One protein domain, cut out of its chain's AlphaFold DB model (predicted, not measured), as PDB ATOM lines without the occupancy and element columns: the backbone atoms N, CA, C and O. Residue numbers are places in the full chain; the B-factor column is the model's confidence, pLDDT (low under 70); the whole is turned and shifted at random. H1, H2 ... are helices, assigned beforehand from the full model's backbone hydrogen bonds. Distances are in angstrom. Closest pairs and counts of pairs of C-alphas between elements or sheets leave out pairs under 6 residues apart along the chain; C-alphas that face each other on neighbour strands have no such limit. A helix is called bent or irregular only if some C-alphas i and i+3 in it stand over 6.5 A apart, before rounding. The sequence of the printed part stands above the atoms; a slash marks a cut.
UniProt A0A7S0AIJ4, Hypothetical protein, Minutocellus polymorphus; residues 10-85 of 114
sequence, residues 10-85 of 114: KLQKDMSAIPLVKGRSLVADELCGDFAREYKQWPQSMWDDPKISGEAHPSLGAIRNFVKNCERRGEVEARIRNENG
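AT A GLANCE: This is residues 10 to 85 of the 114 residues of the protein "Hypothetical protein" of Minutocellus polymorphus (UniProt A0A7S0AIJ4). A single long helix, H5, is the backbone of the model: H1 runs side by side with it, H2 crosses it steeply, and the short H4 packs on its residues 59 to 64, with the short H3 next to H4. Residues 77 to 85 stick out as an arm, of which 77 to 84 belong to H5, and they add to the length of a smaller body. The printed part has 76 residues with five named helices, in the order H1, H2, H3, H4, H5, and no named strand; the class is all helix. The whole is only just compact, close to loose, with a radius of gyration of the C-alphas of 13.4 A, and is elongated, spanning 44 by 27 by 18 A.

IN THESE COORDINATES: H5, residues 58 to 84, is the longest helix, 38.1 A from C-alpha 58 at (20.614, 80.491, 33.026) to C-alpha 84 at (45.412, 105.539, 47.591). H1, residues 10 to 20, begins at C-alpha 10 at (16.059, 87.988, 38.679) and is 15.9 A long; it is irregular, with C-alphas 16 and 19 7.3 A apart. H2, residues 26 to 41, is 24.0 A long; it is irregular, with C-alphas 30 and 33 7.0 A apart, and has a kink of 36 degrees near residue 33. H3 is residues 44 to 48, 6.4 A long, and H4 is residues 50 to 53, 5.3 A long.

HOW THE PARTS SIT: H5 is the hub, touching H1, H2 and H4. H1 touches H5 at a shallow tilt of 21 degrees, the same way, with Ser 16 and Phe 66 as the closest C-alphas, 4.1 A apart. H2 touches residues 63 to 70 of H5 alone, at a steep tilt of 64 degrees, opposite ways; the closest C-alphas are those of Cys 32 and Cys 70, 5.6 A apart. With its residues 27 to 32 alone, H2 touches H1 about perpendicular, at 83 degrees, and the closest C-alphas, of Pro 19 and Ala 28, are 5.1 A apart. The helix packing is mostly crossed, but only just, with 1 of these 3 pairs at a shallow tilt. H4 touches H5, the closest C-alphas being those of Ser 53 and Gly 61, 4.6 A apart. H3 and H4 only just touch, only at the corner, with 3 pairs of C-alphas within 8 A; the closest are those of Trp 47 and Ser 53, 5.5 A apart. H3 is close to H5 but not clearly touching, with the C-alphas of Trp 47 and Arg 64, the closest, 6.9 A apart. H2 and H3 meet only through their link, while H1 is apart from H3 and H4, and H2 from H4. Each O i to N i+4 pair is within hydrogen-bond range in H3 and H5, against 5 of 7 in H1 and 10 of 12 in H2; H4 is too short for such a pair.

THE WHOLE: The two C-alphas farthest apart are those of Ala 56 and Gly 85, at 44.7 A. Residues 41 to 46 also stand free, of which 44 to 46 belong to H3. Without the free stretches the body has 61 residues and spans 34 by 26 by 17 A. The printed part has no cut, and its four links are tight. The mean pLDDT of the printed part is 91.2, and no printed residue is under 70.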
ATOM      1  N   LYS A  10      15.633  86.826  37.902       86.06
ATOM      2  CA  LYS A  10      16.059  87.988  38.679       86.06
ATOM      3  C   LYS A  10      17.073  87.597  39.743       86.06
ATOM      4  O   LYS A  10      18.081  88.273  39.881       86.06
ATOM      5  N   LEU A  11      16.844  86.491  40.451       88.00
ATOM      6  CA  LEU A  11      17.797  85.988  41.438       88.00
ATOM      7  C   LEU A  11      19.159  85.683  40.804       88.00
ATOM      8  O   LEU A  11      20.187  85.992  41.390       88.00
ATOM      9  N   GLN A  12      19.168  85.076  39.621       89.50
ATOM     10  CA  GLN A  12      20.394  84.755  38.894       89.50
ATOM     11  C   GLN A  12      21.138  86.011  38.435       89.50
ATOM     12  O   GLN A  12      22.355  86.081  38.603       89.50
ATOM     13  N   LYS A  13      20.412  87.016  37.933       88.69
ATOM     14  CA  LYS A  13      20.972  88.325  37.576       88.69
ATOM     15  C   LYS A  13      21.522  89.064  38.798       88.69
ATOM     16  O   LYS A  13      22.644  89.563  38.779       88.69
ATOM     17  N   ASP A  14      20.758  89.097  39.884       89.94
ATOM     18  CA  ASP A  14      21.186  89.719  41.136       89.94
ATOM     19  C   ASP A  14      22.428  89.004  41.678       89.94
ATOM     20  O   ASP A  14      23.374  89.660  42.111       89.94
ATOM     21  N   MET A  15      22.464  87.668  41.593       91.56
ATOM     22  CA  MET A  15      23.608  86.855  41.988       91.56
ATOM     23  C   MET A  15      24.849  87.187  41.159       91.56
ATOM     24  O   MET A  15      25.902  87.409  41.752       91.56
ATOM     25  N   SER A  16      24.759  87.258  39.827       93.69
ATOM     26  CA  SER A  16      25.922  87.574  38.986       93.69
ATOM     27  C   SER A  16      26.477  88.977  39.232       93.69
ATOM     28  O   SER A  16      27.681  89.185  39.083       93.69
ATOM     29  N   ALA A  17      25.639  89.924  39.660       92.88
ATOM     30  CA  ALA A  17      26.035  91.300  39.960       92.88
ATOM     31  C   ALA A  17      26.689  91.487  41.348       92.88
ATOM     32  O   ALA A  17      27.297  92.530  41.600       92.88
ATOM     33  N   ILE A  18      26.610  90.494  42.246       93.88
ATOM     34  CA  ILE A  18      27.127  90.563  43.629       93.88
ATOM     35  C   ILE A  18      28.580  91.068  43.741       93.88
ATOM     36  O   ILE A  18      28.852  91.836  44.668       93.88
ATOM     37  N   PRO A  19      29.539  90.676  42.880       94.62
ATOM     38  CA  PRO A  19      30.916  91.160  42.999       94.62
ATOM     39  C   PRO A  19      31.078  92.656  42.712       94.62
ATOM     40  O   PRO A  19      32.036  93.264  43.175       94.62
ATOM     41  N   LEU A  20      30.142  93.267  41.987       91.69
ATOM     42  CA  LEU A  20      30.225  94.661  41.551       91.69
ATOM     43  C   LEU A  20      29.336  95.604  42.356       91.69
ATOM     44  O   LEU A  20      29.189  96.771  41.988       91.69
ATOM     45  N   VAL A  21      28.719  95.124  43.436       91.75
ATOM     46  CA  VAL A  21      27.882  95.972  44.286       91.75
ATOM     47  C   VAL A  21      28.708  97.080  44.931       91.75
ATOM     48  O   VAL A  21      29.900  96.944  45.206       91.75
ATOM     49  N   LYS A  22      28.040  98.196  45.215       90.00
ATOM     50  CA  LYS A  22      28.636  99.306  45.952       90.00
ATOM     51  C   LYS A  22      29.090  98.855  47.347       90.00
ATOM     52  O   LYS A  22      28.349  98.194  48.070       90.00
ATOM     53  N   GLY A  23      30.262  99.325  47.759       90.12
ATOM     54  CA  GLY A  23      30.864  99.040  49.054       90.12
ATOM     55  C   GLY A  23      31.689  97.761  49.024       90.12
ATOM     56  O   GLY A  23      32.489  97.564  48.113       90.12
ATOM     57  N   ARG A  24      31.519  96.933  50.057       89.38
ATOM     58  CA  ARG A  24      32.209  95.652  50.226       89.38
ATOM     59  C   ARG A  24      31.197  94.516  50.138       89.38
ATOM     60  O   ARG A  24      30.188  94.532  50.841       89.38
ATOM     61  N   SER A  25      31.496  93.518  49.314       91.69
ATOM     62  CA  SER A  25      30.640  92.352  49.109       91.69
ATOM     63  C   SER A  25      31.207  91.136  49.836       91.69
ATOM     64  O   SER A  25      32.126  90.492  49.343       91.69
ATOM     65  N   LEU A  26      30.643  90.803  51.004       92.69
ATOM     66  CA  LEU A  26      31.078  89.638  51.791       92.69
ATOM     67  C   LEU A  26      30.923  88.329  51.013       92.69
ATOM     68  O   LEU A  26      31.761  87.445  51.101       92.69
ATOM     69  N   VAL A  27      29.860  88.217  50.215       93.38
ATOM     70  CA  VAL A  27      29.633  87.033  49.383       93.38
ATOM     71  C   VAL A  27      30.741  86.894  48.341       93.38
ATOM     72  O   VAL A  27      31.259  85.803  48.145       93.38
ATOM     73  N   ALA A  28      31.134  87.989  47.690       94.19
ATOM     74  CA  ALA A  28      32.228  87.940  46.730       94.19
ATOM     75  C   ALA A  28      33.596  87.747  47.409       94.19
ATOM     76  O   ALA A  28      34.434  87.058  46.840       94.19
ATOM     77  N   ASP A  29      33.815  88.273  48.620       93.25
ATOM     78  CA  ASP A  29      35.048  88.014  49.386       93.25
ATOM     79  C   ASP A  29      35.250  86.516  49.641       93.25
ATOM     80  O   ASP A  29      36.345  85.997  49.440       93.25
ATOM     81  N   GLU A  30      34.182  85.820  50.036       94.94
ATOM     82  CA  GLU A  30      34.237  84.391  50.349       94.94
ATOM     83  C   GLU A  30      34.224  83.510  49.091       94.94
ATOM     84  O   GLU A  30      34.898  82.484  49.042       94.94
ATOM     85  N   LEU A  31      33.463  83.882  48.053       95.69
ATOM     86  CA  LEU A  31      33.192  82.980  46.926       95.69
ATOM     87  C   LEU A  31      34.045  83.226  45.682       95.69
ATOM     88  O   LEU A  31      34.237  82.287  44.910       95.69
ATOM     89  N   CYS A  32      34.564  84.438  45.447       95.19
ATOM     90  CA  CYS A  32      35.275  84.735  44.197       95.19
ATOM     91  C   CYS A  32      36.494  83.829  43.985       95.19
ATOM     92  O   CYS A  32      36.718  83.360  42.870       95.19
ATOM     93  N   GLY A  33      37.259  83.545  45.044       94.56
ATOM     94  CA  GLY A  33      38.435  82.676  44.958       94.56
ATOM     95  C   GLY A  33      38.081  81.238  44.579       94.56
ATOM     96  O   GLY A  33      38.699  80.654  43.686       94.56
ATOM     97  N   ASP A  34      37.058  80.681  45.223       95.38
ATOM     98  CA  ASP A  34      36.615  79.308  44.987       95.38
ATOM     99  C   ASP A  34      35.960  79.158  43.615       95.38
ATOM    100  O   ASP A  34      36.319  78.261  42.853       95.38
ATOM    101  N   PHE A  35      35.073  80.082  43.245       94.25
ATOM    102  CA  PHE A  35      34.394  80.054  41.953       94.25
ATOM    103  C   PHE A  35      35.379  80.243  40.801       94.25
ATOM    104  O   PHE A  35      35.307  79.501  39.825       94.25
ATOM    105  N   ALA A  36      36.337  81.168  40.910       94.19
ATOM    106  CA  ALA A  36      37.362  81.346  39.882       94.19
ATOM    107  C   ALA A  36      38.252  80.102  39.735       94.19
ATOM    108  O   ALA A  36      38.655  79.755  38.623       94.19
ATOM    109  N   ARG A  37      38.560  79.413  40.843       95.06
ATOM    110  CA  ARG A  37      39.345  78.174  40.816       95.06
ATOM    111  C   ARG A  37      38.590  77.049  40.120       95.06
ATOM    112  O   ARG A  37      39.172  76.398  39.260       95.06
ATOM    113  N   GLU A  38      37.321  76.838  40.457       93.81
ATOM    114  CA  GLU A  38      36.486  75.825  39.802       93.81
ATOM    115  C   GLU A  38      36.240  76.166  38.328       93.81
ATOM    116  O   GLU A  38      36.400  75.310  37.463       93.81
ATOM    117  N   TYR A  39      35.959  77.430  38.010       93.06
ATOM    118  CA  TYR A  39      35.754  77.899  36.638       93.06
ATOM    119  C   TYR A  39      36.943  77.564  35.725       93.06
ATOM    120  O   TYR A  39      36.752  77.063  34.617       93.06
ATOM    121  N   LYS A  40      38.174  77.758  36.220       93.88
ATOM    122  CA  LYS A  40      39.426  77.475  35.492       93.88
ATOM    123  C   LYS A  40      39.729  75.987  35.297       93.88
ATOM    124  O   LYS A  40      40.574  75.662  34.468       93.88
ATOM    125  N   GLN A  41      39.092  75.086  36.048       95.31
ATOM    126  CA  GLN A  41      39.284  73.640  35.865       95.31
ATOM    127  C   GLN A  41      38.613  73.121  34.588       95.31
ATOM    128  O   GLN A  41      39.014  72.083  34.060       95.31
ATOM    129  N   TRP A  42      37.611  73.840  34.081       91.12
ATOM    130  CA  TRP A  42      36.881  73.466  32.876       91.12
ATOM    131  C   TRP A  42      37.444  74.181  31.640       91.12
ATOM    132  O   TRP A  42      37.906  75.319  31.741       91.12
ATOM    133  N   PRO A  43      37.411  73.551  30.449       93.31
ATOM    134  CA  PRO A  43      37.848  74.198  29.216       93.31
ATOM    135  C   PRO A  43      37.057  75.479  28.951       93.31
ATOM    136  O   PRO A  43      35.829  75.459  28.982       93.31
ATOM    137  N   GLN A  44      37.739  76.569  28.594       89.06
ATOM    138  CA  GLN A  44      37.076  77.856  28.348       89.06
ATOM    139  C   GLN A  44      35.985  77.765  27.266       89.06
ATOM    140  O   GLN A  44      34.933  78.384  27.391       89.06
ATOM    141  N   SER A  45      36.182  76.906  26.262       90.62
ATOM    142  CA  SER A  45      35.192  76.641  25.213       90.62
ATOM    143  C   SER A  45      33.849  76.130  25.742       90.62
ATOM    144  O   SER A  45      32.837  76.330  25.085       90.62
ATOM    145  N   MET A  46      33.821  75.475  26.909       91.50
ATOM    146  CA  MET A  46      32.579  75.066  27.569       91.50
ATOM    147  C   MET A  46      31.788  76.287  28.042       91.50
ATOM    148  O   MET A  46      30.579  76.353  27.858       91.50
ATOM    149  N   TRP A  47      32.476  77.252  28.651       89.56
ATOM    150  CA  TRP A  47      31.858  78.469  29.166       89.56
ATOM    151  C   TRP A  47      31.471  79.448  28.067       89.56
ATOM    152  O   TRP A  47      30.611  80.296  28.293       89.56
ATOM    153  N   ASP A  48      32.089  79.356  26.896       87.31
ATOM    154  CA  ASP A  48      31.756  80.203  25.754       87.31
ATOM    155  C   ASP A  48      30.676  79.595  24.846       87.31
ATOM    156  O   ASP A  48      30.131  80.314  24.012       87.31
ATOM    157  N   ASP A  49      30.327  78.313  25.018       88.00
ATOM    158  CA  ASP A  49      29.247  77.664  24.267       88.00
ATOM    159  C   ASP A  49      27.866  78.116  24.791       88.00
ATOM    160  O   ASP A  49      27.478  77.748  25.908       88.00
ATOM    161  N   PRO A  50      27.061  78.841  23.986       84.62
ATOM    162  CA  PRO A  50      25.733  79.300  24.396       84.62
ATOM    163  C   PRO A  50      24.771  78.159  24.748       84.62
ATOM    164  O   PRO A  50      23.805  78.368  25.480       84.62
ATOM    165  N   LYS A  51      25.017  76.940  24.253       84.38
ATOM    166  CA  LYS A  51      24.208  75.761  24.592       84.38
ATOM    167  C   LYS A  51      24.479  75.249  26.002       84.38
ATOM    168  O   LYS A  51      23.656  74.505  26.524       84.38
ATOM    169  N   ILE A  52      25.618  75.612  26.594       79.44
ATOM    170  CA  ILE A  52      26.053  75.147  27.913       79.44
ATOM    171  C   ILE A  52      25.923  76.259  28.952       79.44
ATOM    172  O   ILE A  52      25.452  75.998  30.050       79.44
ATOM    173  N   SER A  53      26.314  77.490  28.628       78.06
ATOM    174  CA  SER A  53      26.355  78.618  29.574       78.06
ATOM    175  C   SER A  53      25.443  79.791  29.186       78.06
ATOM    176  O   SER A  53      25.491  80.839  29.829       78.06
ATOM    177  N   GLY A  54      24.646  79.643  28.124       73.12
ATOM    178  CA  GLY A  54      23.713  80.662  27.636       73.12
ATOM    179  C   GLY A  54      22.278  80.451  28.123       73.12
ATOM    180  O   GLY A  54      22.039  79.858  29.174       73.12
ATOM    181  N   GLU A  55      21.305  80.915  27.335       75.25
ATOM    182  CA  GLU A  55      19.872  80.924  27.684       75.25
ATOM    183  C   GLU A  55      19.307  79.544  28.058       75.25
ATOM    184  O   GLU A  55      18.371  79.447  28.847       75.25
ATOM    185  N   ALA A  56      19.893  78.463  27.531       81.00
ATOM    186  CA  ALA A  56      19.488  77.097  27.859       81.00
ATOM    187  C   ALA A  56      19.793  76.709  29.320       81.00
ATOM    188  O   ALA A  56      19.103  75.865  29.893       81.00
ATOM    189  N   HIS A  57      20.807  77.333  29.932       84.75
ATOM    190  CA  HIS A  57      21.217  77.091  31.314       84.75
ATOM    191  C   HIS A  57      21.522  78.411  32.041       84.75
ATOM    192  O   HIS A  57      22.684  78.719  32.328       84.75
ATOM    193  N   PRO A  58      20.475  79.167  32.416       85.44
ATOM    194  CA  PRO A  58      20.614  80.491  33.026       85.44
ATOM    195  C   PRO A  58      21.481  80.517  34.297       85.44
ATOM    196  O   PRO A  58      22.212  81.474  34.546       85.44
ATOM    197  N   SER A  59      21.492  79.430  35.076       89.31
ATOM    198  CA  SER A  59      22.345  79.294  36.263       89.31
ATOM    199  C   SER A  59      23.837  79.197  35.932       89.31
ATOM    200  O   SER A  59      24.658  79.762  36.654       89.31
ATOM    201  N   LEU A  60      24.206  78.513  34.846       90.69
ATOM    202  CA  LEU A  60      25.595  78.437  34.386       90.69
ATOM    203  C   LEU A  60      26.045  79.774  33.792       90.69
ATOM    204  O   LEU A  60      27.177  80.192  34.036       90.69
ATOM    205  N   GLY A  61      25.142  80.481  33.107       90.94
ATOM    206  CA  GLY A  61      25.361  81.868  32.693       90.94
ATOM    207  C   GLY A  61      25.610  82.796  33.882       90.94
ATOM    208  O   GLY A  61      26.586  83.546  33.887       90.94
ATOM    209  N   ALA A  62      24.808  82.680  34.941       92.00
ATOM    210  CA  ALA A  62      24.987  83.455  36.167       92.00
ATOM    211  C   ALA A  62      26.331  83.173  36.857       92.00
ATOM    212  O   ALA A  62      26.994  84.109  37.294       92.00
ATOM    213  N   ILE A  63      26.771  81.909  36.914       93.25
ATOM    214  CA  ILE A  63      28.087  81.536  37.465       93.25
ATOM    215  C   ILE A  63      29.221  82.127  36.621       93.25
ATOM    216  O   ILE A  63      30.144  82.724  37.174       93.25
ATOM    217  N   ARG A  64      29.147  82.006  35.290       93.56
ATOM    218  CA  ARG A  64      30.131  82.607  34.377       93.56
ATOM    219  C   ARG A  64      30.228  84.116  34.593       93.56
ATOM    220  O   ARG A  64      31.330  84.644  34.726       93.56
ATOM    221  N   ASN A  65      29.090  84.800  34.658       93.81
ATOM    222  CA  ASN A  65      29.044  86.246  34.853       93.81
ATOM    223  C   ASN A  65      29.533  86.647  36.249       93.81
ATOM    224  O   ASN A  65      30.291  87.603  36.365       93.81
ATOM    225  N   PHE A  66      29.202  85.879  37.291       95.31
ATOM    226  CA  PHE A  66      29.749  86.081  38.633       95.31
ATOM    227  C   PHE A  66      31.282  86.046  38.626       95.31
ATOM    228  O   PHE A  66      31.917  86.953  39.154       95.31
ATOM    229  N   VAL A  67      31.893  85.044  37.985       95.56
ATOM    230  CA  VAL A  67      33.361  84.926  37.916       95.56
ATOM    231  C   VAL A  67      33.981  86.090  37.145       95.56
ATOM    232  O   VAL A  67      34.928  86.699  37.638       95.56
ATOM    233  N   LYS A  68      33.418  86.470  35.993       94.69
ATOM    234  CA  LYS A  68      33.875  87.660  35.250       94.69
ATOM    235  C   LYS A  68      33.791  88.928  36.100       94.69
ATOM    236  O   LYS A  68      34.704  89.748  36.113       94.69
ATOM    237  N   ASN A  69      32.714  89.069  36.860       95.69
ATOM    238  CA  ASN A  69      32.509  90.203  37.747       95.69
ATOM    239  C   ASN A  69      33.471  90.182  38.949       95.69
ATOM    240  O   ASN A  69      33.905  91.243  39.394       95.69
ATOM    241  N   CYS A  70      33.894  89.012  39.432       95.69
ATOM    242  CA  CYS A  70      34.993  88.894  40.394       95.69
ATOM    243  C   CYS A  70      36.331  89.389  39.823       95.69
ATOM    244  O   CYS A  70      37.085  90.060  40.526       95.69
ATOM    245  N   GLU A  71      36.629  89.087  38.558       94.69
ATOM    246  CA  GLU A  71      37.847  89.566  37.890       94.69
ATOM    247  C   GLU A  71      37.818  91.094  37.733       94.69
ATOM    248  O   GLU A  71      38.744  91.775  38.178       94.69
ATOM    249  N   ARG A  72      36.699  91.645  37.241       93.50
ATOM    250  CA  ARG A  72      36.468  93.101  37.148       93.50
ATOM    251  C   ARG A  72      36.595  93.790  38.507       93.50
ATOM    252  O   ARG A  72      37.220  94.845  38.616       93.50
ATOM    253  N   ARG A  73      36.037  93.186  39.562       93.56
ATOM    254  CA  ARG A  73      36.212  93.656  40.943       93.56
ATOM    255  C   ARG A  73      37.697  93.738  41.297       93.56
ATOM    256  O   ARG A  73      38.135  94.778  41.780       93.56
ATOM    257  N   GLY A  74      38.465  92.680  41.038       92.75
ATOM    258  CA  GLY A  74      39.899  92.630  41.333       92.75
ATOM    259  C   GLY A  74      40.693  93.752  40.659       92.75
ATOM    260  O   GLY A  74      41.515  94.397  41.310       92.75
ATOM    261  N   GLU A  75      40.407  94.043  39.391       93.00
ATOM    262  CA  GLU A  75      41.043  95.140  38.650       93.00
ATOM    263  C   GLU A  75      40.735  96.512  39.262       93.00
ATOM    264  O   GLU A  75      41.630  97.344  39.444       93.00
ATOM    265  N   VAL A  76      39.470  96.751  39.617       92.00
ATOM    266  CA  VAL A  76      39.053  98.015  40.231       92.00
ATOM    267  C   VAL A  76      39.651  98.180  41.616       92.00
ATOM    268  O   VAL A  76      40.143  99.262  41.937       92.00
ATOM    269  N   GLU A  77      39.652  97.127  42.428       93.19
ATOM    270  CA  GLU A  77      40.273  97.190  43.741       93.19
ATOM    271  C   GLU A  77      41.779  97.439  43.644       93.19
ATOM    272  O   GLU A  77      42.294  98.291  44.363       93.19
ATOM    273  N   ALA A  78      42.482  96.765  42.730       92.62
ATOM    274  CA  ALA A  78      43.907  96.992  42.495       92.62
ATOM    275  C   ALA A  78      44.196  98.445  42.085       92.62
ATOM    276  O   ALA A  78      45.129  99.061  42.601       92.62
ATOM    277  N   ARG A  79      43.364  99.029  41.212       92.12
ATOM    278  CA  ARG A  79      43.471 100.448  40.846       92.12
ATOM    279  C   ARG A  79      43.296 101.360  42.061       92.12
ATOM    280  O   ARG A  79      44.138 102.223  42.284       92.12
ATOM    281  N   ILE A  80      42.250 101.145  42.861       92.38
ATOM    282  CA  ILE A  80      41.977 101.957  44.057       92.38
ATOM    283  C   ILE A  80      43.121 101.840  45.073       92.38
ATOM    284  O   ILE A  80      43.524 102.852  45.648       92.38
ATOM    285  N   ARG A  81      43.677 100.635  45.274       94.00
ATOM    286  CA  ARG A  81      44.832 100.439  46.165       94.00
ATOM    287  C   ARG A  81      46.037 101.244  45.693       94.00
ATOM    288  O   ARG A  81      46.629 101.965  46.493       94.00
ATOM    289  N   ASN A  82      46.345 101.182  44.398       94.69
ATOM    290  CA  ASN A  82      47.456 101.924  43.804       94.69
ATOM    291  C   ASN A  82      47.275 103.444  43.923       94.69
ATOM    292  O   ASN A  82      48.227 104.149  44.244       94.69
ATOM    293  N   GLU A  83      46.064 103.953  43.686       94.00
ATOM    294  CA  GLU A  83      45.755 105.388  43.760       94.00
ATOM    295  C   GLU A  83      45.835 105.936  45.192       94.00
ATOM    296  O   GLU A  83      46.257 107.076  45.392       94.00
ATOM    297  N   ASN A  84      45.473 105.124  46.188       94.12
ATOM    298  CA  ASN A  84      45.412 105.539  47.591       94.12
ATOM    299  C   ASN A  84      46.617 105.092  48.434       94.12
ATOM    300  O   ASN A  84      46.677 105.414  49.619       94.12
ATOM    301  N   GLY A  85      47.571 104.356  47.853       94.06
ATOM    302  CA  GLY A  85      48.714 103.800  48.585       94.06
ATOM    303  C   GLY A  85      48.311 102.786  49.663       94.06
ATOM    304  O   GLY A  85      48.941 102.742  50.719       94.06
TER     305      GLY A  85